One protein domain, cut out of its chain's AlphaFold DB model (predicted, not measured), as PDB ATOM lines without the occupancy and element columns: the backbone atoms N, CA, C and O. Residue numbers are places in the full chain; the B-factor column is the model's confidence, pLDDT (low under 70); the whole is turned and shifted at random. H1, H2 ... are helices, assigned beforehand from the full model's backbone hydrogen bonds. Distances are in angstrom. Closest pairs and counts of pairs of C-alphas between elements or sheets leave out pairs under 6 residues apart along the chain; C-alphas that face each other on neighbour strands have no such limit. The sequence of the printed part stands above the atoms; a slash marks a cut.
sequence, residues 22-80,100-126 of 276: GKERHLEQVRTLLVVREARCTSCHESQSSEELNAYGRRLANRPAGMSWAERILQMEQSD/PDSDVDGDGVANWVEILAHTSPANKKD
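What this domain is: This is residues 22 to 80 and 100 to 126 of the 276 residues of an uncharacterized protein of Planctomycetes bacterium (UniProt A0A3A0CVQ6). H1, H2, H3 and H4 follow one another round a small ring, closed where H4 comes back to pack on H1, and H5 covers one side of that ring. The end of long H1 at Gly 22 reaches away from the rest and makes the length. The printed part has 86 residues with five named helices, H1 to H5 in order, and no named strand: all helix. It is compact, with a radius of gyration of the C-alphas of 12.2 A, and spans 38 by 29 by 22 A.

Where its parts are: Find C-alpha 22 at (7.153, -37.086, 31.345); from there H1, residues 22 to 38, runs 24.6 A. Next come H2, residues 41 to 44, and H3, residues 55 to 61, 10.0 A long. H4, residues 69 to 80, runs 17.5 A to C-alpha 80 at (26.530, -35.028, 40.015). H5, residues 111 to 117, is 9.7 A long and ends at C-alpha 117, (25.209, -17.354, 28.274).

How they stand to each other: Look at H1 first: it touches H4 at a steep tilt of 62 degrees, opposite ways, closest at the C-alphas of Thr 32 and Ala 70, 5.8 A. With residues 31 to 38 alone it touches H5, closest at C-alphas 35 and 112, 6.1 A. H2 touches H3, closest at C-alphas 44 and 57, 3.8 A. H3 touches residues 72 to 76 of H4, closest at C-alphas 60 and 72, 6.4 A. H4 and H5 are near each other. Every O i to N i+4 pair is within hydrogen-bond range in H1, H3 and H5, and 7 of 8 in H4; H2 is too short for one.

The domain as a whole: The farthest C-alphas, Gly 22 and Ser 49, are 39.9 A apart. Residues 81 to 99 are cut out, and C-alphas 80 and 100 are 7.4 A apart. Of the links printed whole, none is long. Mean pLDDT of the printed part is 73.6; 31 residues, among them 22 to 38, are under 70.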
ATOM      1  N   GLY A  22       7.042 -37.543  32.733       50.56
ATOM      2  CA  GLY A  22       7.153 -37.086  31.345       50.56
ATOM      3  C   GLY A  22       7.558 -35.615  31.198       50.56
ATOM      4  O   GLY A  22       8.177 -35.256  30.201       50.56
ATOM      5  N   LYS A  23       7.223 -34.755  32.171       49.44
ATOM      6  CA  LYS A  23       7.465 -33.304  32.074       49.44
ATOM      7  C   LYS A  23       8.912 -32.921  32.372       49.44
ATOM      8  O   LYS A  23       9.481 -32.136  31.623       49.44
ATOM      9  N   GLU A  24       9.514 -33.498  33.408       50.25
ATOM     10  CA  GLU A  24      10.923 -33.254  33.748       50.25
ATOM     11  C   GLU A  24      11.846 -33.808  32.670       50.25
ATOM     12  O   GLU A  24      12.673 -33.081  32.132       50.25
ATOM     13  N   ARG A  25      11.600 -35.051  32.236       54.75
ATOM     14  CA  ARG A  25      12.319 -35.649  31.106       54.75
ATOM     15  C   ARG A  25      12.200 -34.801  29.838       54.75
ATOM     16  O   ARG A  25      13.148 -34.728  29.064       54.75
ATOM     17  N   HIS A  26      11.058 -34.145  29.626       55.12
ATOM     18  CA  HIS A  26      10.857 -33.245  28.495       55.12
ATOM     19  C   HIS A  26      11.654 -31.937  28.614       55.12
ATOM     20  O   HIS A  26      12.264 -31.518  27.632       55.12
ATOM     21  N   LEU A  27      11.663 -31.288  29.781       59.03
ATOM     22  CA  LEU A  27      12.440 -30.062  29.999       59.03
ATOM     23  C   LEU A  27      13.939 -30.324  29.918       59.03
ATOM     24  O   LEU A  27      14.656 -29.555  29.287       59.03
ATOM     25  N   GLU A  28      14.379 -31.451  30.461       62.19
ATOM     26  CA  GLU A  28      15.770 -31.888  30.429       62.19
ATOM     27  C   GLU A  28      16.217 -32.136  28.976       62.19
ATOM     28  O   GLU A  28      17.214 -31.585  28.518       62.19
ATOM     29  N   GLN A  29      15.382 -32.794  28.160       59.91
ATOM     30  CA  GLN A  29      15.610 -32.901  26.711       59.91
ATOM     31  C   GLN A  29      15.667 -31.540  25.996       59.91
ATOM     32  O   GLN A  29      16.466 -31.358  25.073       59.91
ATOM     33  N   VAL A  30      14.816 -30.581  26.378       59.09
ATOM     34  CA  VAL A  30      14.820 -29.232  25.791       59.09
ATOM     35  C   VAL A  30      16.099 -28.484  26.163       59.09
ATOM     36  O   VAL A  30      16.745 -27.941  25.266       59.09
ATOM     37  N   ARG A  31      16.491 -28.494  27.441       66.94
ATOM     38  CA  ARG A  31      17.747 -27.920  27.942       66.94
ATOM     39  C   ARG A  31      18.930 -28.468  27.159       66.94
ATOM     40  O   ARG A  31      19.659 -27.693  26.550       66.94
ATOM     41  N   THR A  32      19.059 -29.787  27.066       65.12
ATOM     42  CA  THR A  32      20.141 -30.437  26.321       65.12
ATOM     43  C   THR A  32      20.198 -30.004  24.863       65.12
ATOM     44  O   THR A  32      21.270 -29.700  24.355       65.12
ATOM     45  N   LEU A  33      19.062 -29.934  24.170       60.28
ATOM     46  CA  LEU A  33      19.051 -29.529  22.763       60.28
ATOM     47  C   LEU A  33      19.405 -28.056  22.560       60.28
ATOM     48  O   LEU A  33      19.967 -27.702  21.523       60.28
ATOM     49  N   LEU A  34      19.079 -27.196  23.527       62.34
ATOM     50  CA  LEU A  34      19.521 -25.804  23.516       62.34
ATOM     51  C   LEU A  34      21.032 -25.714  23.762       62.34
ATOM     52  O   LEU A  34      21.706 -25.004  23.021       62.34
ATOM     53  N   VAL A  35      21.558 -26.483  24.718       66.94
ATOM     54  CA  VAL A  35      22.996 -26.570  25.020       66.94
ATOM     55  C   VAL A  35      23.779 -27.070  23.808       66.94
ATOM     56  O   VAL A  35      24.683 -26.381  23.354       66.94
ATOM     57  N   VAL A  36      23.394 -28.207  23.214       65.06
ATOM     58  CA  VAL A  36      24.044 -28.781  22.015       65.06
ATOM     59  C   VAL A  36      24.111 -27.759  20.878       65.06
ATOM     60  O   VAL A  36      25.091 -27.695  20.147       65.06
ATOM     61  N   ARG A  37      23.063 -26.947  20.719       62.22
ATOM     62  CA  ARG A  37      22.976 -25.962  19.640       62.22
ATOM     63  C   ARG A  37      23.871 -24.741  19.855       62.22
ATOM     64  O   ARG A  37      24.301 -24.150  18.868       62.22
ATOM     65  N   GLU A  38      24.063 -24.320  21.100       65.50
ATOM     66  CA  GLU A  38      24.801 -23.096  21.438       65.50
ATOM     67  C   GLU A  38      26.210 -23.367  21.987       65.50
ATOM     68  O   GLU A  38      26.968 -22.417  22.194       65.50
ATOM     69  N   ALA A  39      26.578 -24.637  22.184       70.38
ATOM     70  CA  ALA A  39      27.912 -25.055  22.591       70.38
ATOM     71  C   ALA A  39      28.982 -24.544  21.615       70.38
ATOM     72  O   ALA A  39      28.817 -24.576  20.393       70.38
ATOM     73  N   ARG A  40      30.096 -24.065  22.170       75.31
ATOM     74  CA  ARG A  40      31.252 -23.557  21.419       75.31
ATOM     75  C   ARG A  40      32.480 -24.405  21.718       75.31
ATOM     76  O   ARG A  40      32.523 -25.062  22.754       75.31
ATOM     77  N   CYS A  41      33.515 -24.313  20.878       76.00
ATOM     78  CA  CYS A  41      34.797 -24.978  21.139       76.00
ATOM     79  C   CYS A  41      35.310 -24.660  22.552       76.00
ATOM     80  O   CYS A  41      35.669 -25.565  23.287       76.00
ATOM     81  N   THR A  42      35.237 -23.393  22.979       77.38
ATOM     82  CA  THR A  42      35.684 -22.944  24.312       77.38
ATOM     83  C   THR A  42      34.899 -23.545  25.474       77.38
ATOM     84  O   THR A  42      35.366 -23.502  26.602       77.38
ATOM     85  N   SER A  43      33.714 -24.112  25.228       79.75
ATOM     86  CA  SER A  43      32.983 -24.846  26.260       79.75
ATOM     87  C   SER A  43      33.685 -26.162  26.604       79.75
ATOM     88  O   SER A  43      33.629 -26.590  27.749       79.75
ATOM     89  N   CYS A  44      34.365 -26.796  25.641       81.00
ATOM     90  CA  CYS A  44      35.035 -28.091  25.824       81.00
ATOM     91  C   CYS A  44      36.567 -28.022  25.731       81.00
ATOM     92  O   CYS A  44      37.234 -28.954  26.162       81.00
ATOM     93  N   HIS A  45      37.127 -26.943  25.194       83.00
ATOM     94  CA  HIS A  45      38.558 -26.748  24.971       83.00
ATOM     95  C   HIS A  45      39.057 -25.505  25.708       83.00
ATOM     96  O   HIS A  45      38.296 -24.564  25.936       83.00
ATOM     97  N   GLU A  46      40.347 -25.479  26.045       79.81
ATOM     98  CA  GLU A  46      40.983 -24.350  26.752       79.81
ATOM     99  C   GLU A  46      40.947 -23.039  25.941       79.81
ATOM    100  O   GLU A  46      40.915 -21.937  26.485       79.81
ATOM    101  N   SER A  47      40.917 -23.137  24.611       79.81
ATOM    102  CA  SER A  47      40.704 -21.999  23.716       79.81
ATOM    103  C   SER A  47      40.073 -22.455  22.401       79.81
ATOM    104  O   SER A  47      39.966 -23.651  22.142       79.81
ATOM    105  N   GLN A  48      39.653 -21.512  21.549       72.62
ATOM    106  CA  GLN A  48      39.041 -21.848  20.255       72.62
ATOM    107  C   GLN A  48      39.963 -22.696  19.372       72.62
ATOM    108  O   GLN A  48      39.477 -23.592  18.698       72.62
ATOM    109  N   SER A  49      41.270 -22.433  19.414       73.62
ATOM    110  CA  SER A  49      42.285 -23.115  18.611       73.62
ATOM    111  C   SER A  49      42.991 -24.259  19.342       73.62
ATOM    112  O   SER A  49      43.923 -24.828  18.782       73.62
ATOM    113  N   SER A  50      42.623 -24.551  20.593       76.44
ATOM    114  CA  SER A  50      43.278 -25.608  21.366       76.44
ATOM    115  C   SER A  50      42.680 -26.970  21.043       76.44
ATOM    116  O   SER A  50      41.461 -27.129  21.032       76.44
ATOM    117  N   GLU A  51      43.540 -27.967  20.853       81.50
ATOM    118  CA  GLU A  51      43.138 -29.379  20.836       81.50
ATOM    119  C   GLU A  51      42.965 -29.928  22.261       81.50
ATOM    120  O   GLU A  51      42.253 -30.909  22.472       81.50
ATOM    121  N   GLU A  52      43.540 -29.256  23.262       84.88
ATOM    122  CA  GLU A  52      43.439 -29.656  24.662       84.88
ATOM    123  C   GLU A  52      42.024 -29.414  25.197       84.88
ATOM    124  O   GLU A  52      41.488 -28.298  25.156       84.88
ATOM    125  N   LEU A  53      41.419 -30.484  25.716       84.38
ATOM    126  CA  LEU A  53      40.121 -30.434  26.377       84.38
ATOM    127  C   LEU A  53      40.256 -29.794  27.757       84.38
ATOM    128  O   LEU A  53      41.125 -30.197  28.529       84.38
ATOM    129  N   ASN A  54      39.338 -28.893  28.101       83.19
ATOM    130  CA  ASN A  54      39.202 -28.350  29.452       83.19
ATOM    131  C   ASN A  54      38.529 -29.368  30.399       83.19
ATOM    132  O   ASN A  54      38.189 -30.487  30.002       83.19
ATOM    133  N   ALA A  55      38.327 -29.015  31.673       80.38
ATOM    134  CA  ALA A  55      37.718 -29.925  32.652       80.38
ATOM    135  C   ALA A  55      36.325 -30.436  32.226       80.38
ATOM    136  O   ALA A  55      36.051 -31.635  32.334       80.38
ATOM    137  N   TYR A  56      35.482 -29.559  31.676       83.44
ATOM    138  CA  TYR A  56      34.160 -29.912  31.157       83.44
ATOM    139  C   TYR A  56      34.260 -30.828  29.925       83.44
ATOM    140  O   TYR A  56      33.622 -31.882  29.870       83.44
ATOM    141  N   GLY A  57      35.128 -30.495  28.967       83.75
ATOM    142  CA  GLY A  57      35.382 -31.297  27.771       83.75
ATOM    143  C   GLY A  57      35.914 -32.691  28.089       83.75
ATOM    144  O   GLY A  57      35.458 -33.669  27.498       83.75
ATOM    145  N   ARG A  58      36.804 -32.822  29.082       84.31
ATOM    146  CA  ARG A  58      37.286 -34.125  29.573       84.31
ATOM    147  C   ARG A  58      36.152 -34.953  30.179       84.31
ATOM    148  O   ARG A  58      36.028 -36.133  29.855       84.31
ATOM    149  N   ARG A  59      35.276 -34.352  30.998       81.00
ATOM    150  CA  ARG A  59      34.080 -35.040  31.534       81.00
ATOM    151  C   ARG A  59      33.159 -35.533  30.418       81.00
ATOM    152  O   ARG A  59      32.622 -36.636  30.521       81.00
ATOM    153  N   LEU A  60      33.006 -34.742  29.359       81.06
ATOM    154  CA  LEU A  60      32.176 -35.084  28.209       81.06
ATOM    155  C   LEU A  60      32.794 -36.200  27.349       81.06
ATOM    156  O   LEU A  60      32.084 -37.107  26.901       81.06
ATOM    157  N   ALA A  61      34.114 -36.163  27.160       80.56
ATOM    158  CA  ALA A  61      34.872 -37.166  26.416       80.56
ATOM    159  C   ALA A  61      34.913 -38.526  27.132       80.56
ATOM    160  O   ALA A  61      34.816 -39.559  26.477       80.56
ATOM    161  N   ASN A  62      34.945 -38.529  28.468       81.12
ATOM    162  CA  ASN A  62      34.953 -39.739  29.299       81.12
ATOM    163  C   ASN A  62      33.618 -40.513  29.309       81.12
ATOM    164  O   ASN A  62      33.492 -41.526  29.999       81.12
ATOM    165  N   ARG A  63      32.598 -40.056  28.571       80.00
ATOM    166  CA  ARG A  63      31.317 -40.765  28.437       80.00
ATOM    167  C   ARG A  63      31.349 -41.781  27.289       80.00
ATOM    168  O   ARG A  63      32.039 -41.551  26.296       80.00
ATOM    169  N   PRO A  64      30.577 -42.885  27.378       77.62
ATOM    170  CA  PRO A  64      30.626 -43.966  26.396       77.62
ATOM    171  C   PRO A  64      30.454 -43.497  24.948       77.62
ATOM    172  O   PRO A  64      29.539 -42.737  24.629       77.62
ATOM    173  N   ALA A  65      31.305 -44.022  24.059       64.38
ATOM    174  CA  ALA A  65      31.348 -43.658  22.643       64.38
ATOM    175  C   ALA A  65      29.995 -43.836  21.922       64.38
ATOM    176  O   ALA A  65      29.653 -43.042  21.050       64.38
ATOM    177  N   GLY A  66      29.205 -44.836  22.332       70.81
ATOM    178  CA  GLY A  66      27.895 -45.159  21.755       70.81
ATOM    179  C   GLY A  66      26.736 -44.243  22.166       70.81
ATOM    180  O   GLY A  66      25.619 -44.472  21.714       70.81
ATOM    181  N   MET A  67      26.969 -43.235  23.014       66.88
ATOM    182  CA  MET A  67      25.952 -42.248  23.393       66.88
ATOM    183  C   MET A  67      26.041 -40.998  22.527       66.88
ATOM    184  O   MET A  67      27.134 -40.467  22.292       66.88
ATOM    185  N   SER A  68      24.877 -40.484  22.133       69.31
ATOM    186  CA  SER A  68      24.758 -39.178  21.491       69.31
ATOM    187  C   SER A  68      25.269 -38.064  22.409       69.31
ATOM    188  O   SER A  68      25.237 -38.170  23.634       69.31
ATOM    189  N   TRP A  69      25.706 -36.949  21.820       64.00
ATOM    190  CA  TRP A  69      26.165 -35.775  22.574       64.00
ATOM    191  C   TRP A  69      25.113 -35.284  23.578       64.00
ATOM    192  O   TRP A  69      25.429 -34.934  24.713       64.00
ATOM    193  N   ALA A  70      23.842 -35.349  23.170       61.06
ATOM    194  CA  ALA A  70      22.712 -35.040  24.025       61.06
ATOM    195  C   ALA A  70      22.650 -35.966  25.250       61.06
ATOM    196  O   ALA A  70      22.557 -35.491  26.375       61.06
ATOM    197  N   GLU A  71      22.765 -37.281  25.061       64.75
ATOM    198  CA  GLU A  71      22.758 -38.255  26.161       64.75
ATOM    199  C   GLU A  71      23.954 -38.100  27.101       64.75
ATOM    200  O   GLU A  71      23.801 -38.257  28.310       64.75
ATOM    201  N   ARG A  72      25.129 -37.745  26.576       71.56
ATOM    202  CA  ARG A  72      26.315 -37.495  27.404       71.56
ATOM    203  C   ARG A  72      26.129 -36.267  28.290       71.56
ATOM    204  O   ARG A  72      26.412 -36.351  29.480       71.56
ATOM    205  N   ILE A  73      25.606 -35.169  27.740       71.69
ATOM    206  CA  ILE A  73      25.280 -33.958  28.511       71.69
ATOM    207  C   ILE A  73      24.203 -34.262  29.549       71.69
ATOM    208  O   ILE A  73      24.410 -33.975  30.722       71.69
ATOM    209  N   LEU A  74      23.109 -34.920  29.146       68.69
ATOM    210  CA  LEU A  74      22.048 -35.361  30.059       68.69
ATOM    211  C   LEU A  74      22.623 -36.151  31.234       68.69
ATOM    212  O   LEU A  74      22.263 -35.921  32.381       68.69
ATOM    213  N   GLN A  75      23.547 -37.072  30.963       71.44
ATOM    214  CA  GLN A  75      24.195 -37.826  32.024       71.44
ATOM    215  C   GLN A  75      25.090 -36.963  32.900       71.44
ATOM    216  O   GLN A  75      25.060 -37.162  34.107       71.44
ATOM    217  N   MET A  76      25.891 -36.047  32.355       74.94
ATOM    218  CA  MET A  76      26.741 -35.172  33.175       74.94
ATOM    219  C   MET A  76      25.921 -34.319  34.138       74.94
ATOM    220  O   MET A  76      26.284 -34.219  35.303       74.94
ATOM    221  N   GLU A  77      24.787 -33.806  33.671       67.94
ATOM    222  CA  GLU A  77      23.871 -33.000  34.477       67.94
ATOM    223  C   GLU A  77      23.113 -33.843  35.512       67.94
ATOM    224  O   GLU A  77      22.832 -33.386  36.612       67.94
ATOM    225  N   GLN A  78      22.835 -35.115  35.208       66.00
ATOM    226  CA  GLN A  78      22.180 -36.031  36.147       66.00
ATOM    227  C   GLN A  78      23.145 -36.659  37.163       66.00
ATOM    228  O   GLN A  78      22.737 -36.989  38.275       66.00
ATOM    229  N   SER A  79      24.405 -36.898  36.794       55.22
ATOM    230  CA  SER A  79      25.315 -37.757  37.572       55.22
ATOM    231  C   SER A  79      26.012 -37.073  38.746       55.22
ATOM    232  O   SER A  79      26.450 -37.788  39.643       55.22
ATOM    233  N   ASP A  80      26.011 -35.741  38.833       51.34
ATOM    234  CA  ASP A  80      26.530 -35.028  40.015       51.34
ATOM    235  C   ASP A  80      25.538 -35.039  41.202       51.34
ATOM    236  O   ASP A  80      25.901 -34.705  42.325       51.34
ATOM    237  N   PRO A 100      22.042 -29.919  42.289       46.19
ATOM    238  CA  PRO A 100      22.652 -28.867  41.496       46.19
ATOM    239  C   PRO A 100      22.962 -29.331  40.075       46.19
ATOM    240  O   PRO A 100      23.477 -30.423  39.840       46.19
ATOM    241  N   ASP A 101      22.660 -28.448  39.135       57.50
ATOM    242  CA  ASP A 101      23.214 -28.518  37.800       57.50
ATOM    243  C   ASP A 101      24.736 -28.643  37.888       57.50
ATOM    244  O   ASP A 101      25.350 -28.014  38.750       57.50
ATOM    245  N   SER A 102      25.338 -29.462  37.029       69.19
ATOM    246  CA  SER A 102      26.788 -29.623  37.018       69.19
ATOM    247  C   SER A 102      27.443 -28.235  36.959       69.19
ATOM    248  O   SER A 102      27.141 -27.466  36.056       69.19
ATOM    249  N   ASP A 103      28.260 -27.893  37.952       82.19
ATOM    250  CA  ASP A 103      29.017 -26.636  38.074       82.19
ATOM    251  C   ASP A 103      30.480 -27.066  38.188       82.19
ATOM    252  O   ASP A 103      30.928 -27.561  39.227       82.19
ATOM    253  N   VAL A 104      31.179 -27.072  37.052       83.06
ATOM    254  CA  VAL A 104      32.504 -27.698  36.945       83.06
ATOM    255  C   VAL A 104      33.601 -26.846  37.572       83.06
ATOM    256  O   VAL A 104      34.595 -27.410  38.036       83.06
ATOM    257  N   ASP A 105      33.445 -25.526  37.608       82.50
ATOM    258  CA  ASP A 105      34.456 -24.615  38.143       82.50
ATOM    259  C   ASP A 105      34.122 -24.054  39.539       82.50
ATOM    260  O   ASP A 105      34.982 -23.443  40.192       82.50
ATOM    261  N   GLY A 106      32.924 -24.349  40.048       83.44
ATOM    262  CA  GLY A 106      32.473 -24.019  41.392       83.44
ATOM    263  C   GLY A 106      32.191 -22.531  41.568       83.44
ATOM    264  O   GLY A 106      32.462 -21.983  42.649       83.44
ATOM    265  N   ASP A 107      31.771 -21.831  40.517       82.88
ATOM    266  CA  ASP A 107      31.401 -20.417  40.570       82.88
ATOM    267  C   ASP A 107      29.950 -20.174  41.031       82.88
ATOM    268  O   ASP A 107      29.580 -19.038  41.347       82.88
ATOM    269  N   GLY A 108      29.173 -21.248  41.198       84.62
ATOM    270  CA  GLY A 108      27.776 -21.224  41.612       84.62
ATOM    271  C   GLY A 108      26.794 -21.079  40.449       84.62
ATOM    272  O   GLY A 108      25.590 -20.934  40.694       84.62
ATOM    273  N   VAL A 109      27.271 -21.103  39.206       84.69
ATOM    274  CA  VAL A 109      26.472 -21.112  37.987       84.69
ATOM    275  C   VAL A 109      26.552 -22.487  37.340       84.69
ATOM    276  O   VAL A 109      27.577 -23.135  37.221       84.69
ATOM    277  N   ALA A 110      25.394 -22.952  36.910       84.50
ATOM    278  CA  ALA A 110      25.255 -24.207  36.215       84.50
ATOM    279  C   ALA A 110      25.925 -24.201  34.827       84.50
ATOM    280  O   ALA A 110      25.635 -23.312  34.021       84.50
ATOM    281  N   ASN A 111      26.645 -25.266  34.464       82.50
ATOM    282  CA  ASN A 111      27.332 -25.412  33.172       82.50
ATOM    283  C   ASN A 111      26.413 -25.122  31.971       82.50
ATOM    284  O   ASN A 111      26.790 -24.447  31.012       82.50
ATOM    285  N   TRP A 112      25.172 -25.622  31.983       79.62
ATOM    286  CA  TRP A 112      24.216 -25.346  30.904       79.62
ATOM    287  C   TRP A 112      23.808 -23.869  30.821       79.62
ATOM    288  O   TRP A 112      23.550 -23.376  29.721       79.62
ATOM    289  N   VAL A 113      23.727 -23.163  31.951       83.00
ATOM    290  CA  VAL A 113      23.441 -21.724  31.980       83.00
ATOM    291  C   VAL A 113      24.609 -20.974  31.365       83.00
ATOM    292  O   VAL A 113      24.383 -20.088  30.542       83.00
ATOM    293  N   GLU A 114      25.836 -21.363  31.692       84.88
ATOM    294  CA  GLU A 114      27.051 -20.769  31.141       84.88
ATOM    295  C   GLU A 114      27.163 -20.983  29.630       84.88
ATOM    296  O   GLU A 114      27.337 -20.029  28.869       84.88
ATOM    297  N   ILE A 115      26.911 -22.206  29.150       80.06
ATOM    298  CA  ILE A 115      26.897 -22.502  27.710       80.06
ATOM    299  C   ILE A 115      25.866 -21.627  26.980       80.06
ATOM    300  O   ILE A 115      26.165 -21.051  25.929       80.06
ATOM    301  N   LEU A 116      24.664 -21.469  27.544       77.44
ATOM    302  CA  LEU A 116      23.622 -20.612  26.968       77.44
ATOM    303  C   LEU A 116      23.925 -19.111  27.105       77.44
ATOM    304  O   LEU A 116      23.451 -18.311  26.290       77.44
ATOM    305  N   ALA A 117      24.712 -18.715  28.103       82.00
ATOM    306  CA  ALA A 117      25.209 -17.354  28.274       82.00
ATOM    307  C   ALA A 117      26.427 -17.048  27.385       82.00
ATOM    308  O   ALA A 117      26.760 -15.876  27.195       82.00
ATOM    309  N   HIS A 118      27.005 -18.077  26.757       83.56
ATOM    310  CA  HIS A 118      28.255 -18.053  25.997       83.56
ATOM    311  C   HIS A 118      29.501 -17.781  26.837       83.56
ATOM    312  O   HIS A 118      30.436 -17.140  26.352       83.56
ATOM    313  N   THR A 119      29.493 -18.290  28.056       85.38
ATOM    314  CA  THR A 119      30.632 -18.333  28.960       85.38
ATOM    315  C   THR A 119      31.189 -19.752  29.065       85.38
ATOM    316  O   THR A 119      30.593 -20.707  28.551       85.38
ATOM    317  N   SER A 120      32.386 -19.887  29.630       85.19
ATOM    318  CA  SER A 120      33.107 -21.154  29.731       85.19
ATOM    319  C   SER A 120      32.838 -21.880  31.056       85.19
ATOM    320  O   SER A 120      33.311 -21.392  32.075       85.19
ATOM    321  N   PRO A 121      32.264 -23.102  31.030       85.31
ATOM    322  CA  PRO A 121      31.976 -23.883  32.244       85.31
ATOM    323  C   PRO A 121      33.185 -24.406  33.022       85.31
ATOM    324  O   PRO A 121      33.065 -25.169  33.975       85.31
ATOM    325  N   ALA A 122      34.387 -24.131  32.525       85.62
ATOM    326  CA  ALA A 122      35.633 -24.553  33.147       85.62
ATOM    327  C   ALA A 122      36.443 -23.359  33.666       85.62
ATOM    328  O   ALA A 122      37.586 -23.540  34.094       85.62
ATOM    329  N   ASN A 123      35.907 -22.139  33.574       85.19
ATOM    330  CA  ASN A 123      36.623 -20.923  33.915       85.19
ATOM    331  C   ASN A 123      35.771 -19.994  34.776       85.19
ATOM    332  O   ASN A 123      35.131 -19.076  34.275       85.19
ATOM    333  N   LYS A 124      35.993 -20.093  36.084       87.25
ATOM    334  CA  LYS A 124      35.374 -19.268  37.126       87.25
ATOM    335  C   LYS A 124      35.564 -17.747  36.979       87.25
ATOM    336  O   LYS A 124      34.973 -16.963  37.713       87.25
ATOM    337  N   LYS A 125      36.457 -17.280  36.096       89.06
ATOM    338  CA  LYS A 125      36.603 -15.843  35.781       89.06
ATOM    339  C   LYS A 125      35.707 -15.388  34.632       89.06
ATOM    340  O   LYS A 125      35.596 -14.186  34.404       89.06
ATOM    341  N   ASP A 126      35.130 -16.330  33.904       86.31
ATOM    342  CA  ASP A 126      34.226 -16.118  32.784       86.31
ATOM    343  C   ASP A 126      32.764 -16.303  33.217       86.31
ATOM    344  O   ASP A 126      31.927 -16.626  32.401       86.31
TER     345      ASP A 126